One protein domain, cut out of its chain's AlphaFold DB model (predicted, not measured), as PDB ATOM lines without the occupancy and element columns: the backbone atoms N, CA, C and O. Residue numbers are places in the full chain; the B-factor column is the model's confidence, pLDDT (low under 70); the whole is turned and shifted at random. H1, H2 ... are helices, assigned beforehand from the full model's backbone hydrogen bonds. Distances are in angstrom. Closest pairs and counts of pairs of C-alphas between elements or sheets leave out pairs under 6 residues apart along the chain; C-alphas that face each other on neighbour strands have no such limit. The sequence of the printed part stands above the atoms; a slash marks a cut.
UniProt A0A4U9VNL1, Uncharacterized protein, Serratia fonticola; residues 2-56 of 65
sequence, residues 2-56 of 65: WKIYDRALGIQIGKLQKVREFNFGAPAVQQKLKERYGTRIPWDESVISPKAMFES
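This is residues 2 to 56 of the 65 residues of an uncharacterized protein of Serratia fonticola (UniProt A0A4U9VNL1). An elongated, loose model with H1 at one end of the long axis and the longest helix, H2, set off at the other end; between them run two long links, tied by a short antiparallel pairing of residues 17 to 18 with residues 46 to 47, and the last helix, H3, comes back near H1. Much of H2 sticks out, with residues 25 to 31 and 34 to 40 standing free. The printed part has 55 residues with three named helices, in the order H1, H2, H3, and no named strand; its class is all helix, though under half of the residues, 24 of 55, are in named elements. The radius of gyration of the C-alphas is 13.5 A, and they span 38 by 20 by 15 A.

Find C-alpha 2 at (148.129, 142.398, 180.232); from there H1 runs through residues 2 to 9, 10.6 A long. Go on to C-alpha 27 at (121.749, 141.215, 191.913), where H2, residues 27 to 37, begins; it is 15.3 A long. H3, residues 50 to 54, is 6.2 A long and ends at C-alpha 54, (143.630, 151.442, 182.707).

Look first at H1 and H3, which are close but not clearly touching: their closest C-alphas, those of Trp 2 and Met 53, are 7.2 A apart. H1 and H2 are apart, and H2 and H3 are apart. In H1, H2 and H3 you will find every O i to N i+4 pair within hydrogen-bond range.

Find the two C-alphas farthest apart at Leu 9 and Pro 27, 39.4 A. The printed part has no cut. Both links are long: 17 residues from H1 to H2 and 12 from H2 to H3. The mean pLDDT of the printed part is 96.1, and no printed residue is under 70.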
ATOM      1  N   TRP A   2     147.149 142.500 179.127       96.19
ATOM      2  CA  TRP A   2     148.129 142.398 180.232       96.19
ATOM      3  C   TRP A   2     149.273 141.392 179.986       96.19
ATOM      4  O   TRP A   2     150.436 141.772 179.996       96.19
ATOM      5  N   LYS A   3     148.946 140.136 179.628       96.12
ATOM      6  CA  LYS A   3     149.942 139.074 179.364       96.12
ATOM      7  C   LYS A   3     150.928 139.400 178.232       96.12
ATOM      8  O   LYS A   3     152.011 138.838 178.215       96.12
ATOM      9  N   ILE A   4     150.543 140.233 177.264       97.06
ATOM     10  CA  ILE A   4     151.413 140.600 176.137       97.06
ATOM     11  C   ILE A   4     152.490 141.571 176.626       97.06
ATOM     12  O   ILE A   4     153.662 141.324 176.379       97.06
ATOM     13  N   TYR A   5     152.108 142.614 177.371       96.75
ATOM     14  CA  TYR A   5     153.054 143.567 177.968       96.75
ATOM     15  C   TYR A   5     154.010 142.883 178.950       96.75
ATOM     16  O   TYR A   5     155.220 143.079 178.866       96.75
ATOM     17  N   ASP A   6     153.473 142.017 179.813       96.56
ATOM     18  CA  ASP A   6     154.265 141.265 180.788       96.56
ATOM     19  C   ASP A   6     155.287 140.349 180.094       96.56
ATOM     20  O   ASP A   6     156.477 140.410 180.379       96.56
ATOM     21  N   ARG A   7     154.860 139.558 179.101       97.56
ATOM     22  CA  ARG A   7     155.741 138.568 178.455       97.56
ATOM     23  C   ARG A   7     156.695 139.148 177.418       97.56
ATOM     24  O   ARG A   7     157.783 138.613 177.257       97.56
ATOM     25  N   ALA A   8     156.276 140.166 176.670       97.94
ATOM     26  CA  ALA A   8     157.089 140.726 175.592       97.94
ATOM     27  C   ALA A   8     158.037 141.821 176.089       97.94
ATOM     28  O   ALA A   8     159.127 141.964 175.546       97.94
ATOM     29  N   LEU A   9     157.619 142.598 177.095       96.88
ATOM     30  CA  LEU A   9     158.339 143.793 177.546       96.88
ATOM     31  C   LEU A   9     158.758 143.727 179.022       96.88
ATOM     32  O   LEU A   9     159.499 144.595 179.469       96.88
ATOM     33  N   GLY A  10     158.288 142.739 179.794       96.44
ATOM     34  CA  GLY A  10     158.507 142.692 181.244       96.44
ATOM     35  C   GLY A  10     157.746 143.781 182.008       96.44
ATOM     36  O   GLY A  10     158.095 144.096 183.144       96.44
ATOM     37  N   ILE A  11     156.729 144.390 181.386       95.56
ATOM     38  CA  ILE A  11     156.006 145.543 181.928       95.56
ATOM     39  C   ILE A  11     154.641 145.097 182.453       95.56
ATOM     40  O   ILE A  11     153.789 144.615 181.705       95.56
ATOM     41  N   GLN A  12     154.400 145.319 183.743       95.62
ATOM     42  CA  GLN A  12     153.124 145.006 184.382       95.62
ATOM     43  C   GLN A  12     152.201 146.226 184.403       95.62
ATOM     44  O   GLN A  12     152.303 147.084 185.279       95.62
ATOM     45  N   ILE A  13     151.266 146.271 183.450       96.50
ATOM     46  CA  ILE A  13     150.250 147.325 183.345       96.50
ATOM     47  C   ILE A  13     149.047 147.044 184.257       96.50
ATOM     48  O   ILE A  13     148.022 146.526 183.819       96.50
ATOM     49  N   GLY A  14     149.178 147.373 185.540       95.25
ATOM     50  CA  GLY A  14     148.126 147.187 186.545       95.25
ATOM     51  C   GLY A  14     148.351 145.988 187.466       95.25
ATOM     52  O   GLY A  14     149.168 145.104 187.197       95.25
ATOM     53  N   LYS A  15     147.617 145.967 188.583       94.62
ATOM     54  CA  LYS A  15     147.804 145.006 189.680       94.62
ATOM     55  C   LYS A  15     146.818 143.836 189.598       94.62
ATOM     56  O   LYS A  15     145.618 144.042 189.436       94.62
ATOM     57  N   LEU A  16     147.328 142.615 189.771       96.12
ATOM     58  CA  LEU A  16     146.503 141.414 189.939       96.12
ATOM     59  C   LEU A  16     145.740 141.447 191.268       96.12
ATOM     60  O   LEU A  16     146.281 141.858 192.295       96.12
ATOM     61  N   GLN A  17     144.504 140.962 191.243       96.69
ATOM     62  CA  GLN A  17     143.599 140.883 192.391       96.69
ATOM     63  C   GLN A  17     142.939 139.507 192.435       96.69
ATOM     64  O   GLN A  17     142.806 138.848 191.401       96.69
ATOM     65  N   LYS A  18     142.526 139.047 193.616       97.81
ATOM     66  CA  LYS A  18     141.727 137.818 193.716       97.81
ATOM     67  C   LYS A  18     140.284 138.078 193.307       97.81
ATOM     68  O   LYS A  18     139.761 139.156 193.564       97.81
ATOM     69  N   VAL A  19     139.608 137.078 192.738       96.56
ATOM     70  CA  VAL A  19     138.180 137.192 192.378       96.56
ATOM     71  C   VAL A  19     137.349 137.682 193.564       96.56
ATOM     72  O   VAL A  19     136.540 138.582 193.395       96.56
ATOM     73  N   ARG A  20     137.592 137.183 194.781       95.81
ATOM     74  CA  ARG A  20     136.881 137.627 195.999       95.81
ATOM     75  C   ARG A  20     137.029 139.112 196.365       95.81
ATOM     76  O   ARG A  20     136.260 139.591 197.187       95.81
ATOM     77  N   GLU A  21     138.009 139.824 195.810       96.25
ATOM     78  CA  GLU A  21     138.251 141.245 196.106       96.25
ATOM     79  C   GLU A  21     137.336 142.173 195.287       96.25
ATOM     80  O   GLU A  21     137.262 143.371 195.555       96.25
ATOM     81  N   PHE A  22     136.619 141.636 194.294       94.81
ATOM     82  CA  PHE A  22     135.675 142.401 193.486       94.81
ATOM     83  C   PHE A  22     134.320 142.558 194.179       94.81
ATOM     84  O   PHE A  22     133.876 141.720 194.962       94.81
ATOM     85  N   ASN A  23     133.618 143.639 193.838       94.12
ATOM     86  CA  ASN A  23     132.260 143.863 194.311       94.12
ATOM     87  C   ASN A  23     131.255 143.058 193.475       94.12
ATOM     88  O   ASN A  23     131.043 143.344 192.297       94.12
ATOM     89  N   PHE A  24     130.590 142.100 194.118       93.38
ATOM     90  CA  PHE A  24     129.512 141.314 193.520       93.38
ATOM     91  C   PHE A  24     128.140 141.609 194.136       93.38
ATOM     92  O   PHE A  24     127.210 140.848 193.919       93.38
ATOM     93  N   GLY A  25     127.972 142.676 194.920       94.06
ATOM     94  CA  GLY A  25     126.730 142.932 195.664       94.06
ATOM     95  C   GLY A  25     125.493 143.171 194.788       94.06
ATOM     96  O   GLY A  25     124.370 142.978 195.243       94.06
ATOM     97  N   ALA A  26     125.675 143.562 193.523       97.19
ATOM     98  CA  ALA A  26     124.563 143.813 192.612       97.19
ATOM     99  C   ALA A  26     123.849 142.501 192.201       97.19
ATOM    100  O   ALA A  26     124.518 141.572 191.734       97.19
ATOM    101  N   PRO A  27     122.501 142.428 192.258       96.38
ATOM    102  CA  PRO A  27     121.749 141.215 191.913       96.38
ATOM    103  C   PRO A  27     122.054 140.664 190.514       96.38
ATOM    104  O   PRO A  27     122.237 139.461 190.343       96.38
ATOM    105  N   ALA A  28     122.195 141.547 189.521       96.81
ATOM    106  CA  ALA A  28     122.537 141.153 188.155       96.81
ATOM    107  C   ALA A  28     123.919 140.477 188.061       96.81
ATOM    108  O   ALA A  28     124.109 139.545 187.280       96.81
ATOM    109  N   VAL A  29     124.885 140.906 188.882       95.44
ATOM    110  CA  VAL A  29     126.230 140.317 188.922       95.44
ATOM    111  C   VAL A  29     126.195 138.937 189.580       95.44
ATOM    112  O   VAL A  29     126.781 137.998 189.045       95.44
ATOM    113  N   GLN A  30     125.457 138.785 190.684       94.81
ATOM    114  CA  GLN A  30     125.251 137.485 191.338       94.81
ATOM    115  C   GLN A  30     124.568 136.477 190.412       94.81
ATOM    116  O   GLN A  30     124.993 135.324 190.321       94.81
ATOM    117  N   GLN A  31     123.547 136.920 189.673       96.50
ATOM    118  CA  GLN A  31     122.878 136.084 188.684       96.50
ATOM    119  C   GLN A  31     123.869 135.593 187.621       96.50
ATOM    120  O   GLN A  31     123.939 134.395 187.356       96.50
ATOM    121  N   LYS A  32     124.699 136.488 187.072       96.81
ATOM    122  CA  LYS A  32     125.715 136.127 186.072       96.81
ATOM    123  C   LYS A  32     126.806 135.210 186.625       96.81
ATOM    124  O   LYS A  32     127.243 134.300 185.920       96.81
ATOM    125  N   LEU A  33     127.228 135.409 187.874       95.25
ATOM    126  CA  LEU A  33     128.156 134.501 188.553       95.25
ATOM    127  C   LEU A  33     127.579 133.088 188.644       95.25
ATOM    128  O   LEU A  33     128.260 132.131 188.279       95.25
ATOM    129  N   LYS A  34     126.319 132.963 189.073       95.31
ATOM    130  CA  LYS A  34     125.638 131.671 189.189       95.31
ATOM    131  C   LYS A  34     125.423 131.010 187.827       95.31
ATOM    132  O   LYS A  34     125.660 129.814 187.709       95.31
ATOM    133  N   GLU A  35     125.024 131.768 186.807       97.19
ATOM    134  CA  GLU A  35     124.855 131.262 185.435       97.19
ATOM    135  C   GLU A  35     126.158 130.678 184.872       97.19
ATOM    136  O   GLU A  35     126.135 129.642 184.214       97.19
ATOM    137  N   ARG A  36     127.299 131.328 185.135       96.81
ATOM    138  CA  ARG A  36     128.595 130.911 184.583       96.81
ATOM    139  C   ARG A  36     129.295 129.832 185.410       96.81
ATOM    140  O   ARG A  36     129.891 128.928 184.834       96.81
ATOM    141  N   TYR A  37     129.281 129.956 186.735       95.88
ATOM    142  CA  TYR A  37     130.117 129.148 187.629       95.88
ATOM    143  C   TYR A  37     129.316 128.239 188.570       95.88
ATOM    144  O   TYR A  37     129.898 127.379 189.234       95.88
ATOM    145  N   GLY A  38     127.992 128.402 188.652       94.88
ATOM    146  CA  GLY A  38     127.157 127.680 189.609       94.88
ATOM    147  C   GLY A  38     127.665 127.871 191.039       94.88
ATOM    148  O   GLY A  38     127.736 128.992 191.537       94.88
ATOM    149  N   THR A  39     128.034 126.769 191.692       93.81
ATOM    150  CA  THR A  39     128.611 126.755 193.048       93.81
ATOM    151  C   THR A  39     130.142 126.806 193.071       93.81
ATOM    152  O   THR A  39     130.730 126.958 194.138       93.81
ATOM    153  N   ARG A  40     130.811 126.683 191.917       96.31
ATOM    154  CA  ARG A  40     132.276 126.568 191.800       96.31
ATOM    155  C   ARG A  40     132.901 127.882 191.341       96.31
ATOM    156  O   ARG A  40     133.571 127.941 190.313       96.31
ATOM    157  N   ILE A  41     132.650 128.949 192.090       95.75
ATOM    158  CA  ILE A  41     133.244 130.259 191.803       95.75
ATOM    159  C   ILE A  41     134.733 130.222 192.197       95.75
ATOM    160  O   ILE A  41     135.045 129.841 193.328       95.75
ATOM    161  N   PRO A  42     135.662 130.615 191.306       96.81
ATOM    162  CA  PRO A  42     137.097 130.547 191.572       96.81
ATOM    163  C   PRO A  42     137.573 131.741 192.421       96.81
ATOM    164  O   PRO A  42     138.307 132.609 191.959       96.81
ATOM    165  N   TRP A  43     137.147 131.805 193.683       96.31
ATOM    166  CA  TRP A  43     137.387 132.944 194.585       96.31
ATOM    167  C   TRP A  43     138.863 133.317 194.777       96.31
ATOM    168  O   TRP A  43     139.191 134.498 194.923       96.31
ATOM    169  N   ASP A  44     139.741 132.313 194.763       97.38
ATOM    170  CA  ASP A  44     141.187 132.444 194.953       97.38
ATOM    171  C   ASP A  44     141.969 132.596 193.641       97.38
ATOM    172  O   ASP A  44     143.201 132.678 193.665       97.38
ATOM    173  N   GLU A  45     141.303 132.651 192.489       97.19
ATOM    174  CA  GLU A  45     141.987 132.867 191.217       97.19
ATOM    175  C   GLU A  45     142.483 134.314 191.110       97.19
ATOM    176  O   GLU A  45     141.791 135.265 191.478       97.19
ATOM    177  N   SER A  46     143.723 134.475 190.641       96.81
ATOM    178  CA  SER A  46     144.299 135.791 190.365       96.81
ATOM    179  C   SER A  46     143.808 136.284 189.008       96.81
ATOM    180  O   SER A  46     144.065 135.653 187.983       96.81
ATOM    181  N   VAL A  47     143.153 137.438 188.991       96.44
ATOM    182  CA  VAL A  47     142.596 138.062 187.790       96.44
ATOM    183  C   VAL A  47     143.091 139.502 187.647       96.44
ATOM    184  O   VAL A  47     143.509 140.140 188.613       96.44
ATOM    185  N   ILE A  48     143.048 140.021 186.422       97.00
ATOM    186  CA  ILE A  48     143.319 141.426 186.104       97.00
ATOM    187  C   ILE A  48     142.070 142.025 185.458       97.00
ATOM    188  O   ILE A  48     141.534 141.463 184.501       97.00
ATOM    189  N   SER A  49     141.589 143.153 185.981       96.06
ATOM    190  CA  SER A  49     140.416 143.837 185.429       96.06
ATOM    191  C   SER A  49     140.811 144.886 184.381       96.06
ATOM    192  O   SER A  49     141.921 145.421 184.435       96.06
ATOM    193  N   PRO A  50     139.911 145.237 183.442       96.19
ATOM    194  CA  PRO A  50     140.141 146.347 182.519       96.19
ATOM    195  C   PRO A  50     140.463 147.661 183.234       96.19
ATOM    196  O   PRO A  50     141.395 148.354 182.842       96.19
ATOM    197  N   LYS A  51     139.748 147.952 184.327       95.75
ATOM    198  CA  LYS A  51     139.976 149.135 185.160       95.75
ATOM    199  C   LYS A  51     141.381 149.140 185.770       95.75
ATOM    200  O   LYS A  51     142.080 150.132 185.639       95.75
ATOM    201  N   ALA A  52     141.822 148.020 186.350       96.56
ATOM    202  CA  ALA A  52     143.158 147.915 186.938       96.56
ATOM    203  C   ALA A  52     144.278 148.117 185.905       96.56
ATOM    204  O   ALA A  52     145.308 148.694 186.238       96.56
ATOM    205  N   MET A  53     144.085 147.661 184.659       96.75
ATOM    206  CA  MET A  53     145.024 147.969 183.575       96.75
ATOM    207  C   MET A  53     145.002 149.452 183.211       96.75
ATOM    208  O   MET A  53     146.061 150.045 183.049       96.75
ATOM    209  N   PHE A  54     143.810 150.040 183.084       96.19
ATOM    210  CA  PHE A  54     143.630 151.442 182.707       96.19
ATOM    211  C   PHE A  54     144.231 152.410 183.735       96.19
ATOM    212  O   PHE A  54     144.882 153.374 183.357       96.19
ATOM    213  N   GLU A  55     144.074 152.120 185.027       95.75
ATOM    214  CA  GLU A  55     144.615 152.911 186.142       95.75
ATOM    215  C   GLU A  55     146.114 152.660 186.402       95.75
ATOM    216  O   GLU A  55     146.657 153.125 187.405       95.75
ATOM    217  N   SER A  56     146.800 151.906 185.536       96.88
ATOM    218  CA  SER A  56     148.234 151.662 185.678       96.88
ATOM    219  C   SER A  56     149.016 152.985 185.685       96.88
ATOM    220  O   SER A  56     148.859 153.780 184.757       96.88
TER     221      SER A  56